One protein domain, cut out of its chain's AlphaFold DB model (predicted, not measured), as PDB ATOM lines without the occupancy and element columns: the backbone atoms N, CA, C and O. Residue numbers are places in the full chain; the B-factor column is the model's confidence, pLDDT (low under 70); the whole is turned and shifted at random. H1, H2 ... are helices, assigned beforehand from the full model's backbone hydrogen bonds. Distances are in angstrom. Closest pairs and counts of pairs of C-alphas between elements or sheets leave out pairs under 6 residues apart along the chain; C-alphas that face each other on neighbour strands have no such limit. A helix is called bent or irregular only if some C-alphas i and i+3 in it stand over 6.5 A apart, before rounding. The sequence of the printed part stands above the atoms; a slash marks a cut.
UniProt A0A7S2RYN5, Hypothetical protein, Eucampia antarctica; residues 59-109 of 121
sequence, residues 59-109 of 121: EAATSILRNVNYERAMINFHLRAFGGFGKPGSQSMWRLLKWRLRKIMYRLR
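Overview. This is residues 59 to 109 of the 121 residues of the protein "Hypothetical protein" of Eucampia antarctica (UniProt A0A7S2RYN5). Two helices, H1 and then H2, follow one another end to end in a long, thin rod, joined by a looped link near its middle. The two helices have no contact with each other, and much of each stands free: residues 59 to 75 of H1, and residues 95 to 109, of which 95 to 107 belong to H2. The printed part has 51 residues with two named helices and no named strand, and its class is all helix. It is extended, with a radius of gyration of the C-alphas of 18.6 A and spans of 64 by 13 by 13 A.

Along the chain. H1, residues 59 to 81, begins with C-alpha 59 at (-4.688, -48.966, 49.406) and ends with C-alpha 81 at (-17.160, -24.135, 36.545), 30.6 A away. H1 is irregular, with C-alphas 61 and 64 7.4 A apart, and has a kink of 26 degrees near residue 71. H2, residues 91 to 107, is 24.3 A long from first to last C-alpha and ends with C-alpha 107 at (-41.226, -14.672, 17.034).

Arrangement. H1 and H2 are apart, with no C-alpha of the one within 8 A of the other. From the first to the last C-alpha of each helix, x and z fall while y rises. In H2 every O i to N i+4 pair is within hydrogen-bond range; in H1, 15 of 19 are.

Size, cuts and confidence. The C-alphas farthest apart, those of Ala 60 and Arg 109, are 64.3 A apart. The printed part has no cut, and the link from H1 to H2, 9 residues, is short. The mean pLDDT of the printed part is 75.8; it is under 70 at residue 79, residues 82 to 96 and residues 106 to 109.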
ATOM      1  N   GLU A  59      -3.334 -48.923  49.930       84.31
ATOM      2  CA  GLU A  59      -4.688 -48.966  49.406       84.31
ATOM      3  C   GLU A  59      -5.724 -48.553  50.461       84.31
ATOM      4  O   GLU A  59      -6.580 -47.715  50.180       84.31
ATOM      5  N   ALA A  60      -5.631 -49.082  51.685       84.75
ATOM      6  CA  ALA A  60      -6.535 -48.731  52.775       84.75
ATOM      7  C   ALA A  60      -6.417 -47.242  53.142       84.75
ATOM      8  O   ALA A  60      -7.436 -46.549  53.214       84.75
ATOM      9  N   ALA A  61      -5.189 -46.730  53.269       83.19
ATOM     10  CA  ALA A  61      -4.898 -45.334  53.600       83.19
ATOM     11  C   ALA A  61      -5.446 -44.341  52.561       83.19
ATOM     12  O   ALA A  61      -5.875 -43.241  52.902       83.19
ATOM     13  N   THR A  62      -5.469 -44.730  51.283       89.50
ATOM     14  CA  THR A  62      -5.939 -43.870  50.184       89.50
ATOM     15  C   THR A  62      -7.384 -44.136  49.768       89.50
ATOM     16  O   THR A  62      -7.919 -43.404  48.936       89.50
ATOM     17  N   SER A  63      -8.053 -45.129  50.359       89.75
ATOM     18  CA  SER A  63      -9.406 -45.544  49.969       89.75
ATOM     19  C   SER A  63     -10.425 -44.401  50.030       89.75
ATOM     20  O   SER A  63     -11.173 -44.202  49.076       89.75
ATOM     21  N   ILE A  64     -10.414 -43.591  51.093       91.00
ATOM     22  CA  ILE A  64     -11.305 -42.427  51.240       91.00
ATOM     23  C   ILE A  64     -10.962 -41.351  50.204       91.00
ATOM     24  O   ILE A  64     -11.855 -40.787  49.567       91.00
ATOM     25  N   LEU A  65      -9.671 -41.079  49.999       92.81
ATOM     26  CA  LEU A  65      -9.223 -40.113  48.998       92.81
ATOM     27  C   LEU A  65      -9.721 -40.512  47.600       92.81
ATOM     28  O   LEU A  65     -10.325 -39.697  46.902       92.81
ATOM     29  N   ARG A  66      -9.520 -41.782  47.236       91.81
ATOM     30  CA  ARG A  66      -9.882 -42.350  45.937       91.81
ATOM     31  C   ARG A  66     -11.393 -42.437  45.737       91.81
ATOM     32  O   ARG A  66     -11.896 -41.951  44.731       91.81
ATOM     33  N   ASN A  67     -12.100 -43.059  46.676       91.50
ATOM     34  CA  ASN A  67     -13.495 -43.465  46.495       91.50
ATOM     35  C   ASN A  67     -14.498 -42.387  46.922       91.50
ATOM     36  O   ASN A  67     -15.671 -42.505  46.598       91.50
ATOM     37  N   VAL A  68     -14.074 -41.369  47.677       92.69
ATOM     38  CA  VAL A  68     -14.981 -40.338  48.209       92.69
ATOM     39  C   VAL A  68     -14.529 -38.941  47.804       92.69
ATOM     40  O   VAL A  68     -15.316 -38.162  47.264       92.69
ATOM     41  N   ASN A  69     -13.266 -38.591  48.055       95.12
ATOM     42  CA  ASN A  69     -12.826 -37.207  47.874       95.12
ATOM     43  C   ASN A  69     -12.705 -36.820  46.398       95.12
ATOM     44  O   ASN A  69     -13.123 -35.716  46.051       95.12
ATOM     45  N   TYR A  70     -12.195 -37.696  45.524       94.88
ATOM     46  CA  TYR A  70     -12.109 -37.384  44.092       94.88
ATOM     47  C   TYR A  70     -13.474 -37.229  43.435       94.88
ATOM     48  O   TYR A  70     -13.686 -36.250  42.721       94.88
ATOM     49  N   GLU A  71     -14.425 -38.116  43.726       92.19
ATOM     50  CA  GLU A  71     -15.788 -37.984  43.206       92.19
ATOM     51  C   GLU A  71     -16.410 -36.647  43.636       92.19
ATOM     52  O   GLU A  71     -16.872 -35.861  42.802       92.19
ATOM     53  N   ARG A  72     -16.315 -36.318  44.932       92.00
ATOM     54  CA  ARG A  72     -16.786 -35.033  45.467       92.00
ATOM     55  C   ARG A  72     -16.079 -33.844  44.825       92.00
ATOM     56  O   ARG A  72     -16.730 -32.843  44.526       92.00
ATOM     57  N   ALA A  73     -14.768 -33.923  44.612       92.69
ATOM     58  CA  ALA A  73     -13.991 -32.855  43.994       92.69
ATOM     59  C   ALA A  73     -14.418 -32.620  42.539       92.69
ATOM     60  O   ALA A  73     -14.638 -31.469  42.158       92.69
ATOM     61  N   MET A  74     -14.617 -33.684  41.755       88.94
ATOM     62  CA  MET A  74     -15.115 -33.581  40.381       88.94
ATOM     63  C   MET A  74     -16.503 -32.945  40.337       88.94
ATOM     64  O   MET A  74     -16.715 -32.005  39.571       88.94
ATOM     65  N   ILE A  75     -17.431 -33.394  41.189       86.50
ATOM     66  CA  ILE A  75     -18.776 -32.811  41.287       86.50
ATOM     67  C   ILE A  75     -18.679 -31.324  41.640       86.50
ATOM     68  O   ILE A  75     -19.240 -30.481  40.943       86.50
ATOM     69  N   ASN A  76     -17.917 -30.975  42.679       87.44
ATOM     70  CA  ASN A  76     -17.753 -29.590  43.116       87.44
ATOM     71  C   ASN A  76     -17.129 -28.699  42.037       87.44
ATOM     72  O   ASN A  76     -17.551 -27.551  41.880       87.44
ATOM     73  N   PHE A  77     -16.159 -29.215  41.280       85.94
ATOM     74  CA  PHE A  77     -15.570 -28.509  40.148       85.94
ATOM     75  C   PHE A  77     -16.620 -28.216  39.076       85.94
ATOM     76  O   PHE A  77     -16.797 -27.056  38.715       85.94
ATOM     77  N   HIS A  78     -17.383 -29.221  38.637       77.00
ATOM     78  CA  HIS A  78     -18.433 -29.037  37.628       77.00
ATOM     79  C   HIS A  78     -19.518 -28.063  38.107       77.00
ATOM     80  O   HIS A  78     -19.958 -27.193  37.355       77.00
ATOM     81  N   LEU A  79     -19.904 -28.138  39.383       69.69
ATOM     82  CA  LEU A  79     -20.865 -27.210  39.981       69.69
ATOM     83  C   LEU A  79     -20.387 -25.751  39.933       69.69
ATOM     84  O   LEU A  79     -21.202 -24.854  39.699       69.69
ATOM     85  N   ARG A  80     -19.091 -25.509  40.162       75.75
ATOM     86  CA  ARG A  80     -18.487 -24.167  40.158       75.75
ATOM     87  C   ARG A  80     -18.198 -23.663  38.746       75.75
ATOM     88  O   ARG A  80     -18.572 -22.538  38.431       75.75
ATOM     89  N   ALA A  81     -17.585 -24.490  37.900       75.06
ATOM     90  CA  ALA A  81     -17.160 -24.135  36.545       75.06
ATOM     91  C   ALA A  81     -18.333 -23.714  35.648       75.06
ATOM     92  O   ALA A  81     -18.183 -22.834  34.807       75.06
ATOM     93  N   PHE A  82     -19.519 -24.280  35.876       66.44
ATOM     94  CA  PHE A  82     -20.725 -23.926  35.132       66.44
ATOM     95  C   PHE A  82     -21.680 -23.014  35.917       66.44
ATOM     96  O   PHE A  82     -22.837 -22.869  35.537       66.44
ATOM     97  N   GLY A  83     -21.255 -22.390  37.022       61.94
ATOM     98  CA  GLY A  83     -22.080 -21.421  37.764       61.94
ATOM     99  C   GLY A  83     -23.428 -21.978  38.255       61.94
ATOM    100  O   GLY A  83     -24.423 -21.254  38.314       61.94
ATOM    101  N   GLY A  84     -23.501 -23.282  38.543       59.47
ATOM    102  CA  GLY A  84     -24.751 -23.974  38.870       59.47
ATOM    103  C   GLY A  84     -25.651 -24.324  37.671       59.47
ATOM    104  O   GLY A  84     -26.782 -24.775  37.886       59.47
ATOM    105  N   PHE A  85     -25.201 -24.153  36.422       52.44
ATOM    106  CA  PHE A  85     -25.816 -24.797  35.255       52.44
ATOM    107  C   PHE A  85     -25.573 -26.309  35.340       52.44
ATOM    108  O   PHE A  85     -24.434 -26.756  35.316       52.44
ATOM    109  N   GLY A  86     -26.646 -27.093  35.481       56.38
ATOM    110  CA  GLY A  86     -26.578 -28.560  35.560       56.38
ATOM    111  C   GLY A  86     -27.176 -29.180  36.827       56.38
ATOM    112  O   GLY A  86     -27.377 -30.388  36.861       56.38
ATOM    113  N   LYS A  87     -27.547 -28.390  37.848       55.84
ATOM    114  CA  LYS A  87     -28.380 -28.912  38.949       55.84
ATOM    115  C   LYS A  87     -29.833 -29.097  38.478       55.84
ATOM    116  O   LYS A  87     -30.382 -28.142  37.913       55.84
ATOM    117  N   PRO A  88     -30.503 -30.228  38.776       51.91
ATOM    118  CA  PRO A  88     -31.962 -30.289  38.733       51.91
ATOM    119  C   PRO A  88     -32.511 -29.180  39.644       51.91
ATOM    120  O   PRO A  88     -32.198 -29.141  40.831       51.91
ATOM    121  N   GLY A  89     -33.248 -28.214  39.086       57.28
ATOM    122  CA  GLY A  89     -33.861 -27.121  39.861       57.28
ATOM    123  C   GLY A  89     -33.043 -25.829  40.032       57.28
ATOM    124  O   GLY A  89     -33.445 -24.962  40.804       57.28
ATOM    125  N   SER A  90     -31.936 -25.629  39.309       64.38
ATOM    126  CA  SER A  90     -31.199 -24.348  39.327       64.38
ATOM    127  C   SER A  90     -32.008 -23.189  38.704       64.38
ATOM    128  O   SER A  90     -32.505 -23.289  37.577       64.38
ATOM    129  N   GLN A  91     -32.136 -22.058  39.421       63.00
ATOM    130  CA  GLN A  91     -32.886 -20.878  38.948       63.00
ATOM    131  C   GLN A  91     -32.316 -20.289  37.650       63.00
ATOM    132  O   GLN A  91     -33.071 -19.761  36.831       63.00
ATOM    133  N   SER A  92     -31.003 -20.391  37.441       63.06
ATOM    134  CA  SER A  92     -30.318 -19.886  36.245       63.06
ATOM    135  C   SER A  92     -30.779 -20.621  34.983       63.06
ATOM    136  O   SER A  92     -31.029 -19.987  33.957       63.06
ATOM    137  N   MET A  93     -31.000 -21.937  35.082       63.34
ATOM    138  CA  MET A  93     -31.526 -22.755  33.987       63.34
ATOM    139  C   MET A  93     -32.978 -22.372  33.650       63.34
ATOM    140  O   MET A  93     -33.307 -22.162  32.483       63.34
ATOM    141  N   TRP A  94     -33.830 -22.180  34.664       66.50
ATOM    142  CA  TRP A  94     -35.216 -21.729  34.480       66.50
ATOM    143  C   TRP A  94     -35.315 -20.326  33.882       66.50
ATOM    144  O   TRP A  94     -36.189 -20.080  33.050       66.50
ATOM    145  N   ARG A  95     -34.426 -19.403  34.267       69.50
ATOM    146  CA  ARG A  95     -34.354 -18.060  33.673       69.50
ATOM    147  C   ARG A  95     -34.017 -18.139  32.186       69.50
ATOM    148  O   ARG A  95     -34.692 -17.496  31.382       69.50
ATOM    149  N   LEU A  96     -33.038 -18.964  31.816       69.12
ATOM    150  CA  LEU A  96     -32.628 -19.133  30.423       69.12
ATOM    151  C   LEU A  96     -33.717 -19.812  29.578       69.12
ATOM    152  O   LEU A  96     -34.002 -19.373  28.463       69.12
ATOM    153  N   LEU A  97     -34.370 -20.842  30.126       74.31
ATOM    154  CA  LEU A  97     -35.473 -21.546  29.473       74.31
ATOM    155  C   LEU A  97     -36.691 -20.627  29.284       74.31
ATOM    156  O   LEU A  97     -37.222 -20.532  28.179       74.31
ATOM    157  N   LYS A  98     -37.082 -19.871  30.323       75.00
ATOM    158  CA  LYS A  98     -38.153 -18.861  30.243       75.00
ATOM    159  C   LYS A  98     -37.840 -17.777  29.213       75.00
ATOM    160  O   LYS A  98     -38.731 -17.372  28.469       75.00
ATOM    161  N   TRP A  99     -36.593 -17.312  29.143       77.38
ATOM    162  CA  TRP A  99     -36.175 -16.322  28.149       77.38
ATOM    163  C   TRP A  99     -36.235 -16.880  26.719       77.38
ATOM    164  O   TRP A  99     -36.791 -16.228  25.835       77.38
ATOM    165  N   ARG A 100     -35.749 -18.111  26.494       76.88
ATOM    166  CA  ARG A 100     -35.845 -18.799  25.193       76.88
ATOM    167  C   ARG A 100     -37.298 -19.004  24.755       76.88
ATOM    168  O   ARG A 100     -37.626 -18.683  23.616       76.88
ATOM    169  N   LEU A 101     -38.173 -19.447  25.662       75.56
ATOM    170  CA  LEU A 101     -39.608 -19.597  25.399       75.56
ATOM    171  C   LEU A 101     -40.271 -18.251  25.081       75.56
ATOM    172  O   LEU A 101     -40.950 -18.149  24.064       75.56
ATOM    173  N   ARG A 102     -40.013 -17.187  25.860       77.31
ATOM    174  CA  ARG A 102     -40.511 -15.834  25.538       77.31
ATOM    175  C   ARG A 102     -40.072 -15.381  24.151       77.31
ATOM    176  O   ARG A 102     -40.886 -14.827  23.426       77.31
ATOM    177  N   LYS A 103     -38.814 -15.620  23.770       72.44
ATOM    178  CA  LYS A 103     -38.272 -15.204  22.469       72.44
ATOM    179  C   LYS A 103     -38.915 -15.963  21.301       72.44
ATOM    180  O   LYS A 103     -39.189 -15.355  20.270       72.44
ATOM    181  N   ILE A 104     -39.191 -17.258  21.471       76.69
ATOM    182  CA  ILE A 104     -39.919 -18.081  20.490       76.69
ATOM    183  C   ILE A 104     -41.379 -17.622  20.374       76.69
ATOM    184  O   ILE A 104     -41.853 -17.397  19.266       76.69
ATOM    185  N   MET A 105     -42.056 -17.375  21.499       71.44
ATOM    186  CA  MET A 105     -43.433 -16.859  21.534       71.44
ATOM    187  C   MET A 105     -43.552 -15.468  20.889       71.44
ATOM    188  O   MET A 105     -44.509 -15.206  20.165       71.44
ATOM    189  N   TYR A 106     -42.557 -14.595  21.089       68.00
ATOM    190  CA  TYR A 106     -42.479 -13.290  20.421       68.00
ATOM    191  C   TYR A 106     -42.288 -13.428  18.905       68.00
ATOM    192  O   TYR A 106     -42.899 -12.688  18.138       68.00
ATOM    193  N   ARG A 107     -41.458 -14.385  18.461       65.00
ATOM    194  CA  ARG A 107     -41.226 -14.672  17.034       65.00
ATOM    195  C   ARG A 107     -42.431 -15.312  16.347       65.00
ATOM    196  O   ARG A 107     -42.638 -15.059  15.169       65.00
ATOM    197  N   LEU A 108     -43.215 -16.104  17.074       67.69
ATOM    198  CA  LEU A 108     -44.421 -16.765  16.567       67.69
ATOM    199  C   LEU A 108     -45.662 -15.856  16.549       67.69
ATOM    200  O   LEU A 108     -46.721 -16.308  16.133       67.69
ATOM    201  N   ARG A 109     -45.538 -14.580  16.955       63.31
ATOM    202  CA  ARG A 109     -46.584 -13.543  16.861       63.31
ATOM    203  C   ARG A 109     -47.967 -14.054  17.301       63.31
ATOM    204  O   ARG A 109     -48.963 -13.844  16.617       63.31
TER     205      ARG A 109